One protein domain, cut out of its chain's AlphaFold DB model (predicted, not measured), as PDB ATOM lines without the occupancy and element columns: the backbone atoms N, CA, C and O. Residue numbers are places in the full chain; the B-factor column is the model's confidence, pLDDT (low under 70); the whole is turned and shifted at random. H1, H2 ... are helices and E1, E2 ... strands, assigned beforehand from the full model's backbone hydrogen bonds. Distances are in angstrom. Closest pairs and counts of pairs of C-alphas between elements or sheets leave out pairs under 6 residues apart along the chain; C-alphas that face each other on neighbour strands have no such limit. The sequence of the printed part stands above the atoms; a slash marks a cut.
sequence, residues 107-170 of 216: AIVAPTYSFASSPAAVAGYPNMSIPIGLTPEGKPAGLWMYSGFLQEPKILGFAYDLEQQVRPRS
ATOM      1  N   ALA A 107       4.114  21.819  18.766       95.50
ATOM      2  CA  ALA A 107       5.422  22.461  18.832       95.50
ATOM      3  C   ALA A 107       6.539  21.413  18.818       95.50
ATOM      4  O   ALA A 107       6.336  20.257  19.192       95.50
ATOM      5  N   ILE A 108       7.729  21.847  18.422       94.81
ATOM      6  CA  ILE A 108       8.962  21.063  18.449       94.81
ATOM      7  C   ILE A 108       9.909  21.719  19.445       94.81
ATOM      8  O   ILE A 108       9.992  22.948  19.517       94.81
ATOM      9  N   VAL A 109      10.612  20.896  20.225       93.88
ATOM     10  CA  VAL A 109      11.572  21.365  21.223       93.88
ATOM     11  C   VAL A 109      12.938  20.728  21.030       93.88
ATOM     12  O   VAL A 109      13.043  19.556  20.677       93.88
ATOM     13  N   ALA A 110      13.990  21.493  21.301       92.12
ATOM     14  CA  ALA A 110      15.365  21.017  21.211       92.12
ATOM     15  C   ALA A 110      16.285  21.780  22.181       92.12
ATOM     16  O   ALA A 110      16.026  22.945  22.483       92.12
ATOM     17  N   PRO A 111      17.379  21.177  22.679       90.50
ATOM     18  CA  PRO A 111      18.332  21.875  23.545       90.50
ATOM     19  C   PRO A 111      18.934  23.118  22.871       90.50
ATOM     20  O   PRO A 111      19.226  23.088  21.673       90.50
ATOM     21  N   THR A 112      19.209  24.190  23.625       85.81
ATOM     22  CA  THR A 112      19.755  25.444  23.056       85.81
ATOM     23  C   THR A 112      21.126  25.323  22.407       85.81
ATOM     24  O   THR A 112      21.485  26.165  21.593       85.81
ATOM     25  N   TYR A 113      21.883  24.281  22.745       83.19
ATOM     26  CA  TYR A 113      23.194  23.986  22.162       83.19
ATOM     27  C   TYR A 113      23.114  23.198  20.837       83.19
ATOM     28  O   TYR A 113      24.125  22.679  20.373       83.19
ATOM     29  N   SER A 114      21.920  23.077  20.247       84.75
ATOM     30  CA  SER A 114      21.687  22.473  18.928       84.75
ATOM     31  C   SER A 114      21.486  23.537  17.836       84.75
ATOM     32  O   SER A 114      21.365  24.724  18.129       84.75
ATOM     33  N   PHE A 115      21.378  23.107  16.575       83.25
ATOM     34  CA  PHE A 115      21.051  23.961  15.418       83.25
ATOM     35  C   PHE A 115      19.548  24.266  15.270       83.25
ATOM     36  O   PHE A 115      19.096  24.712  14.219       83.25
ATOM     37  N   ALA A 116      18.750  24.031  16.312       86.25
ATOM     38  CA  ALA A 116      17.292  24.121  16.246       86.25
ATOM     39  C   ALA A 116      16.735  25.536  16.013       86.25
ATOM     40  O   ALA A 116      15.572  25.683  15.648       86.25
ATOM     41  N   SER A 117      17.548  26.583  16.178       89.50
ATOM     42  CA  SER A 117      17.146  27.943  15.812       89.50
ATOM     43  C   SER A 117      17.093  28.168  14.298       89.50
ATOM     44  O   SER A 117      16.321  29.014  13.849       89.50
ATOM     45  N   SER A 118      17.897  27.438  13.516       91.62
ATOM     46  CA  SER A 118      18.054  27.682  12.075       91.62
ATOM     47  C   SER A 118      16.786  27.379  11.269       91.62
ATOM     48  O   SER A 118      16.352  28.272  10.543       91.62
ATOM     49  N   PRO A 119      16.110  26.218  11.424       93.44
ATOM     50  CA  PRO A 119      14.896  25.932  10.656       93.44
ATOM     51  C   PRO A 119      13.812  26.995  10.836       93.44
ATOM     52  O   PRO A 119      13.238  27.465   9.859       93.44
ATOM     53  N   ALA A 120      13.557  27.422  12.076       95.12
ATOM     54  CA  ALA A 120      12.526  28.417  12.350       95.12
ATOM     55  C   ALA A 120      12.915  29.815  11.843       95.12
ATOM     56  O   ALA A 120      12.062  30.523  11.306       95.12
ATOM     57  N   ALA A 121      14.197  30.190  11.944       96.12
ATOM     58  CA  ALA A 121      14.706  31.447  11.399       96.12
ATOM     59  C   ALA A 121      14.543  31.509   9.872       96.12
ATOM     60  O   ALA A 121      13.951  32.459   9.359       96.12
ATOM     61  N   VAL A 122      14.978  30.467   9.155       97.25
ATOM     62  CA  VAL A 122      14.878  30.393   7.688       97.25
ATOM     63  C   VAL A 122      13.424  30.294   7.222       97.25
ATOM     64  O   VAL A 122      13.035  30.933   6.243       97.25
ATOM     65  N   ALA A 123      12.581  29.551   7.942       97.38
ATOM     66  CA  ALA A 123      11.153  29.483   7.655       97.38
ATOM     67  C   ALA A 123      10.427  30.820   7.902       97.38
ATOM     68  O   ALA A 123       9.345  31.037   7.346       97.38
ATOM     69  N   GLY A 124      10.989  31.726   8.708       97.50
ATOM     70  CA  GLY A 124      10.279  32.905   9.207       97.50
ATOM     71  C   GLY A 124       9.126  32.518  10.138       97.50
ATOM     72  O   GLY A 124       8.045  33.102  10.063       97.50
ATOM     73  N   TYR A 125       9.336  31.474  10.940       98.00
ATOM     74  CA  TYR A 125       8.372  30.894  11.870       98.00
ATOM     75  C   TYR A 125       8.729  31.245  13.318       98.00
ATOM     76  O   TYR A 125       9.877  31.585  13.614       98.00
ATOM     77  N   PRO A 126       7.755  31.188  14.239       97.50
ATOM     78  CA  PRO A 126       7.987  31.578  15.616       97.50
ATOM     79  C   PRO A 126       8.907  30.579  16.327       97.50
ATOM     80  O   PRO A 126       8.735  29.363  16.234       97.50
ATOM     81  N   ASN A 127       9.872  31.117  17.071       95.19
ATOM     82  CA  ASN A 127      10.832  30.370  17.876       95.19
ATOM     83  C   ASN A 127      11.081  31.102  19.199       95.19
ATOM     84  O   ASN A 127      11.164  32.331  19.231       95.19
ATOM     85  N   MET A 128      11.226  30.352  20.285       94.25
ATOM     86  CA  MET A 128      11.437  30.870  21.631       94.25
ATOM     87  C   MET A 128      12.496  30.049  22.360       94.25
ATOM     88  O   MET A 128      12.495  28.828  22.279       94.25
ATOM     89  N   SER A 129      13.383  30.716  23.100       94.12
ATOM     90  CA  SER A 129      14.303  30.057  24.034       94.12
ATOM     91  C   SER A 129      13.792  30.225  25.457       94.12
ATOM     92  O   SER A 129      13.596  31.353  25.912       94.12
ATOM     93  N   ILE A 130      13.593  29.113  26.158       93.50
ATOM     94  CA  ILE A 130      13.181  29.079  27.560       93.50
ATOM     95  C   ILE A 130      14.378  28.601  28.390       93.50
ATOM     96  O   ILE A 130      14.895  27.514  28.118       93.50
ATOM     97  N   PRO A 131      14.853  29.356  29.397       94.31
ATOM     98  CA  PRO A 131      15.855  28.847  30.327       94.31
ATOM     99  C   PRO A 131      15.345  27.570  31.005       94.31
ATOM    100  O   PRO A 131      14.178  27.505  31.373       94.31
ATOM    101  N   ILE A 132      16.206  26.570  31.198       93.06
ATOM    102  CA  ILE A 132      15.868  25.315  31.906       93.06
ATOM    103  C   ILE A 132      16.839  24.983  33.043       93.06
ATOM    104  O   ILE A 132      16.608  24.039  33.791       93.06
ATOM    105  N   GLY A 133      17.907  25.766  33.206       92.00
ATOM    106  CA  GLY A 133      18.825  25.642  34.333       92.00
ATOM    107  C   GLY A 133      20.241  26.055  33.969       92.00
ATOM    108  O   GLY A 133      20.456  26.892  33.092       92.00
ATOM    109  N   LEU A 134      21.207  25.447  34.652       91.50
ATOM    110  CA  LEU A 134      22.634  25.621  34.409       91.50
ATOM    111  C   LEU A 134      23.268  24.264  34.079       91.50
ATOM    112  O   LEU A 134      22.845  23.235  34.606       91.50
ATOM    113  N   THR A 135      24.296  24.259  33.232       89.50
ATOM    114  CA  THR A 135      25.183  23.098  33.081       89.50
ATOM    115  C   THR A 135      26.016  22.899  34.358       89.50
ATOM    116  O   THR A 135      26.097  23.823  35.176       89.50
ATOM    117  N   PRO A 136      26.683  21.742  34.547       90.12
ATOM    118  CA  PRO A 136      27.587  21.534  35.683       90.12
ATOM    119  C   PRO A 136      28.699  22.591  35.795       90.12
ATOM    120  O   PRO A 136      29.165  22.889  36.889       90.12
ATOM    121  N   GLU A 137      29.089  23.202  34.674       89.56
ATOM    122  CA  GLU A 137      30.084  24.279  34.589       89.56
ATOM    123  C   GLU A 137      29.485  25.679  34.828       89.56
ATOM    124  O   GLU A 137      30.169  26.684  34.638       89.56
ATOM    125  N   GLY A 138      28.205  25.768  35.199       88.44
ATOM    126  CA  GLY A 138      27.518  27.024  35.500       88.44
ATOM    127  C   GLY A 138      27.041  27.811  34.275       88.44
ATOM    128  O   GLY A 138      26.687  28.982  34.409       88.44
ATOM    129  N   LYS A 139      27.014  27.212  33.077       89.94
ATOM    130  CA  LYS A 139      26.532  27.895  31.862       89.94
ATOM    131  C   LYS A 139      25.004  27.844  31.783       89.94
ATOM    132  O   LYS A 139      24.454  26.764  31.977       89.94
ATOM    133  N   PRO A 140      24.302  28.939  31.441       91.75
ATOM    134  CA  PRO A 140      22.865  28.896  31.177       91.75
ATOM    135  C   PRO A 140      22.503  27.834  30.139       91.75
ATOM    136  O   PRO A 140      23.011  27.844  29.021       91.75
ATOM    137  N   ALA A 141      21.634  26.903  30.512       91.62
ATOM    138  CA  ALA A 141      21.034  25.934  29.611       91.62
ATOM    139  C   ALA A 141      19.599  26.368  29.301       91.62
ATOM    140  O   ALA A 141      18.875  26.831  30.188       91.62
ATOM    141  N   GLY A 142      19.184  26.200  28.051       92.06
ATOM    142  CA  GLY A 142      17.828  26.492  27.615       92.06
ATOM    143  C   GLY A 142      17.259  25.414  26.704       92.06
ATOM    144  O   GLY A 142      17.935  24.460  26.303       92.06
ATOM    145  N   LEU A 143      15.996  25.615  26.361       93.62
ATOM    146  CA  LEU A 143      15.221  24.820  25.426       93.62
ATOM    147  C   LEU A 143      14.685  25.748  24.334       93.62
ATOM    148  O   LEU A 143      13.978  26.707  24.638       93.62
ATOM    149  N   TRP A 144      15.015  25.462  23.078       94.31
ATOM    150  CA  TRP A 144      14.321  26.040  21.932       94.31
ATOM    151  C   TRP A 144      12.941  25.405  21.803       94.31
ATOM    152  O   TRP A 144      12.808  24.192  21.954       94.31
ATOM    153  N   MET A 145      11.940  26.219  21.494       95.44
ATOM    154  CA  MET A 145      10.579  25.813  21.182       95.44
ATOM    155  C   MET A 145      10.103  26.590  19.961       95.44
ATOM    156  O   MET A 145      10.036  27.818  19.993       95.44
ATOM    157  N   TYR A 146       9.743  25.879  18.901       95.81
ATOM    158  CA  TYR A 146       9.267  26.471  17.656       95.81
ATOM    159  C   TYR A 146       8.080  25.694  17.092       95.81
ATOM    160  O   TYR A 146       7.817  24.550  17.468       95.81
ATOM    161  N   SER A 147       7.315  26.348  16.224       96.94
ATOM    162  CA  SER A 147       6.108  25.789  15.612       96.94
ATOM    163  C   SER A 147       5.910  26.369  14.207       96.94
ATOM    164  O   SER A 147       6.794  27.043  13.681       96.94
ATOM    165  N   GLY A 148       4.776  26.067  13.578       97.31
ATOM    166  CA  GLY A 148       4.417  26.552  12.250       97.31
ATOM    167  C   GLY A 148       4.074  28.044  12.224       97.31
ATOM    168  O   GLY A 148       4.083  28.741  13.243       97.31
ATOM    169  N   PHE A 149       3.720  28.536  11.038       97.75
ATOM    170  CA  PHE A 149       3.380  29.941  10.804       97.75
ATOM    171  C   PHE A 149       2.309  30.484  11.773       97.75
ATOM    172  O   PHE A 149       1.252  29.874  11.962       97.75
ATOM    173  N   LEU A 150       2.575  31.664  12.343       97.88
ATOM    174  CA  LEU A 150       1.680  32.415  13.235       97.88
ATOM    175  C   LEU A 150       1.179  31.645  14.476       97.88
ATOM    176  O   LEU A 150       0.072  31.876  14.971       97.88
ATOM    177  N   GLN A 151       1.975  30.696  14.975       98.00
ATOM    178  CA  GLN A 151       1.671  29.927  16.186       98.00
ATOM    179  C   GLN A 151       2.246  30.551  17.472       98.00
ATOM    180  O   GLN A 151       2.296  29.874  18.502       98.00
ATOM    181  N   GLU A 152       2.634  31.835  17.464       98.12
ATOM    182  CA  GLU A 152       3.123  32.562  18.648       98.12
ATOM    183  C   GLU A 152       2.213  32.377  19.872       98.12
ATOM    184  O   GLU A 152       2.745  32.070  20.940       98.12
ATOM    185  N   PRO A 153       0.867  32.481  19.775       98.19
ATOM    186  CA  PRO A 153       0.005  32.321  20.946       98.19
ATOM    187  C   PRO A 153       0.132  30.947  21.613       98.19
ATOM    188  O   PRO A 153       0.103  30.860  22.840       98.19
ATOM    189  N   LYS A 154       0.306  29.874  20.825       96.69
ATOM    190  CA  LYS A 154       0.482  28.517  21.360       96.69
ATOM    191  C   LYS A 154       1.827  28.372  22.055       96.69
ATOM    192  O   LYS A 154       1.868  27.953  23.210       96.69
ATOM    193  N   ILE A 155       2.915  28.748  21.375       97.00
ATOM    194  CA  ILE A 155       4.257  28.592  21.949       97.00
ATOM    195  C   ILE A 155       4.452  29.486  23.179       97.00
ATOM    196  O   ILE A 155       5.115  29.067  24.118       97.00
ATOM    197  N   LEU A 156       3.816  30.664  23.232       97.75
ATOM    198  CA  LEU A 156       3.803  31.516  24.424       97.75
ATOM    199  C   LEU A 156       3.093  30.837  25.598       97.75
ATOM    200  O   LEU A 156       3.601  30.888  26.715       97.75
ATOM    201  N   GLY A 157       1.953  30.184  25.354       97.81
ATOM    202  CA  GLY A 157       1.244  29.416  26.379       97.81
ATOM    203  C   GLY A 157       2.094  28.272  26.934       97.81
ATOM    204  O   GLY A 157       2.290  28.178  28.142       97.81
ATOM    205  N   PHE A 158       2.682  27.460  26.053       96.81
ATOM    206  CA  PHE A 158       3.548  26.349  26.460       96.81
ATOM    207  C   PHE A 158       4.809  26.816  27.188       96.81
ATOM    208  O   PHE A 158       5.198  26.225  28.195       96.81
ATOM    209  N   ALA A 159       5.452  27.874  26.691       95.50
ATOM    210  CA  ALA A 159       6.640  28.440  27.312       95.50
ATOM    211  C   ALA A 159       6.334  28.999  28.704       95.50
ATOM    212  O   ALA A 159       7.110  28.764  29.627       95.50
ATOM    213  N   TYR A 160       5.197  29.683  28.867       96.56
ATOM    214  CA  TYR A 160       4.751  30.176  30.165       96.56
ATOM    215  C   TYR A 160       4.502  29.024  31.142       96.56
ATOM    216  O   TYR A 160       5.042  29.037  32.246       96.56
ATOM    217  N   ASP A 161       3.751  28.000  30.732       96.06
ATOM    218  CA  ASP A 161       3.482  26.838  31.580       96.06
ATOM    219  C   ASP A 161       4.784  26.147  32.004       96.06
ATOM    220  O   ASP A 161       4.969  25.843  33.185       96.06
ATOM    221  N   LEU A 162       5.723  25.959  31.069       94.56
ATOM    222  CA  LEU A 162       7.038  25.400  31.366       94.56
ATOM    223  C   LEU A 162       7.798  26.287  32.359       94.56
ATOM    224  O   LEU A 162       8.212  25.799  33.410       94.56
ATOM    225  N   GLU A 163       7.946  27.582  32.070       94.94
ATOM    226  CA  GLU A 163       8.658  28.540  32.922       94.94
ATOM    227  C   GLU A 163       8.099  28.558  34.352       94.94
ATOM    228  O   GLU A 163       8.871  28.509  35.314       94.94
ATOM    229  N   GLN A 164       6.771  28.570  34.510       95.94
ATOM    230  CA  GLN A 164       6.121  28.587  35.822       95.94
ATOM    231  C   GLN A 164       6.392  27.323  36.642       95.94
ATOM    232  O   GLN A 164       6.426  27.407  37.878       95.94
ATOM    233  N   GLN A 165       6.600  26.183  35.978       95.19
ATOM    234  CA  GLN A 165       6.937  24.912  36.620       95.19
ATOM    235  C   GLN A 165       8.424  24.806  36.965       95.19
ATOM    236  O   GLN A 165       8.764  24.386  38.070       95.19
ATOM    237  N   VAL A 166       9.318  25.190  36.046       93.38
ATOM    238  CA  VAL A 166      10.768  25.010  36.238       93.38
ATOM    239  C   VAL A 166      11.433  26.147  37.014       93.38
ATOM    240  O   VAL A 166      12.391  25.898  37.741       93.38
ATOM    241  N   ARG A 167      10.946  27.388  36.871       91.81
ATOM    242  CA  ARG A 167      11.487  28.626  37.476       91.81
ATOM    243  C   ARG A 167      13.026  28.681  37.534       91.81
ATOM    244  O   ARG A 167      13.594  28.919  38.600       91.81
ATOM    245  N   PRO A 168      13.736  28.457  36.417       89.31
ATOM    246  CA  PRO A 168      15.137  28.049  36.468       89.31
ATOM    247  C   PRO A 168      16.110  29.223  36.338       89.31
ATOM    248  O   PRO A 168      17.320  29.064  36.513       89.31
ATOM    249  N   ARG A 169      15.607  30.416  35.999       87.38
ATOM    250  CA  ARG A 169      16.432  31.609  35.859       87.38
ATOM    251  C   ARG A 169      16.982  32.009  37.228       87.38
ATOM    252  O   ARG A 169      16.235  32.398  38.119       87.38
ATOM    253  N   SER A 170      18.305  31.998  37.336       86.88
ATOM    254  CA  SER A 170      19.041  32.546  38.476       86.88
ATOM    255  C   SER A 170      19.634  33.908  38.117       86.88
ATOM    256  O   SER A 170      19.989  34.157  36.960       86.88
TER     257      SER A 170
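What this domain is: This is residues 107 to 170 of the 216 residues of an uncharacterized protein of Actinobacteria bacterium 13_2_20CM_68_14 (UniProt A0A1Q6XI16). A narrow antiparallel sheet, in the order E1, E3, E2, has long helix H2 along one face and short H1 on the other, near one end. The printed part has 64 residues, with E1, H1, E2, E3, H2 along the chain: class mixed. It is compact, with radius of gyration of the C-alphas 12.0 A and spans of 35 by 24 by 13 A.

Where its parts are: E2, residues 127 to 134, is 20.9 A from first to last C-alpha; E3 is residues 140 to 146. E1, residues 108 to 111, begins at C-alpha (8.962, 21.063, 18.449). H1 is residues 117 to 123; H2, residues 152 to 166, ends at C-alpha (10.768, 25.010, 36.238).

How they stand to each other: E3 is antiparallel to E2, a hairpin, with N 143 and O 130 at 2.8 A, and to E1, with N 144 and O 110 at 2.8 A. H2 is over E3 and E2; the closest C-alphas, Ala 159 and Ile 130, are 6.6 A apart. H1, on the opposite face, is over E3. E1, H1, E2 form a split strand-helix-strand unit, E3 between its strands, crossover right-handed. In both helices every O i to N i+4 pair is within hydrogen-bond range.

The domain as a whole: The printed part has no cut, its links are tight, and no printed residue is under 70 in pLDDT.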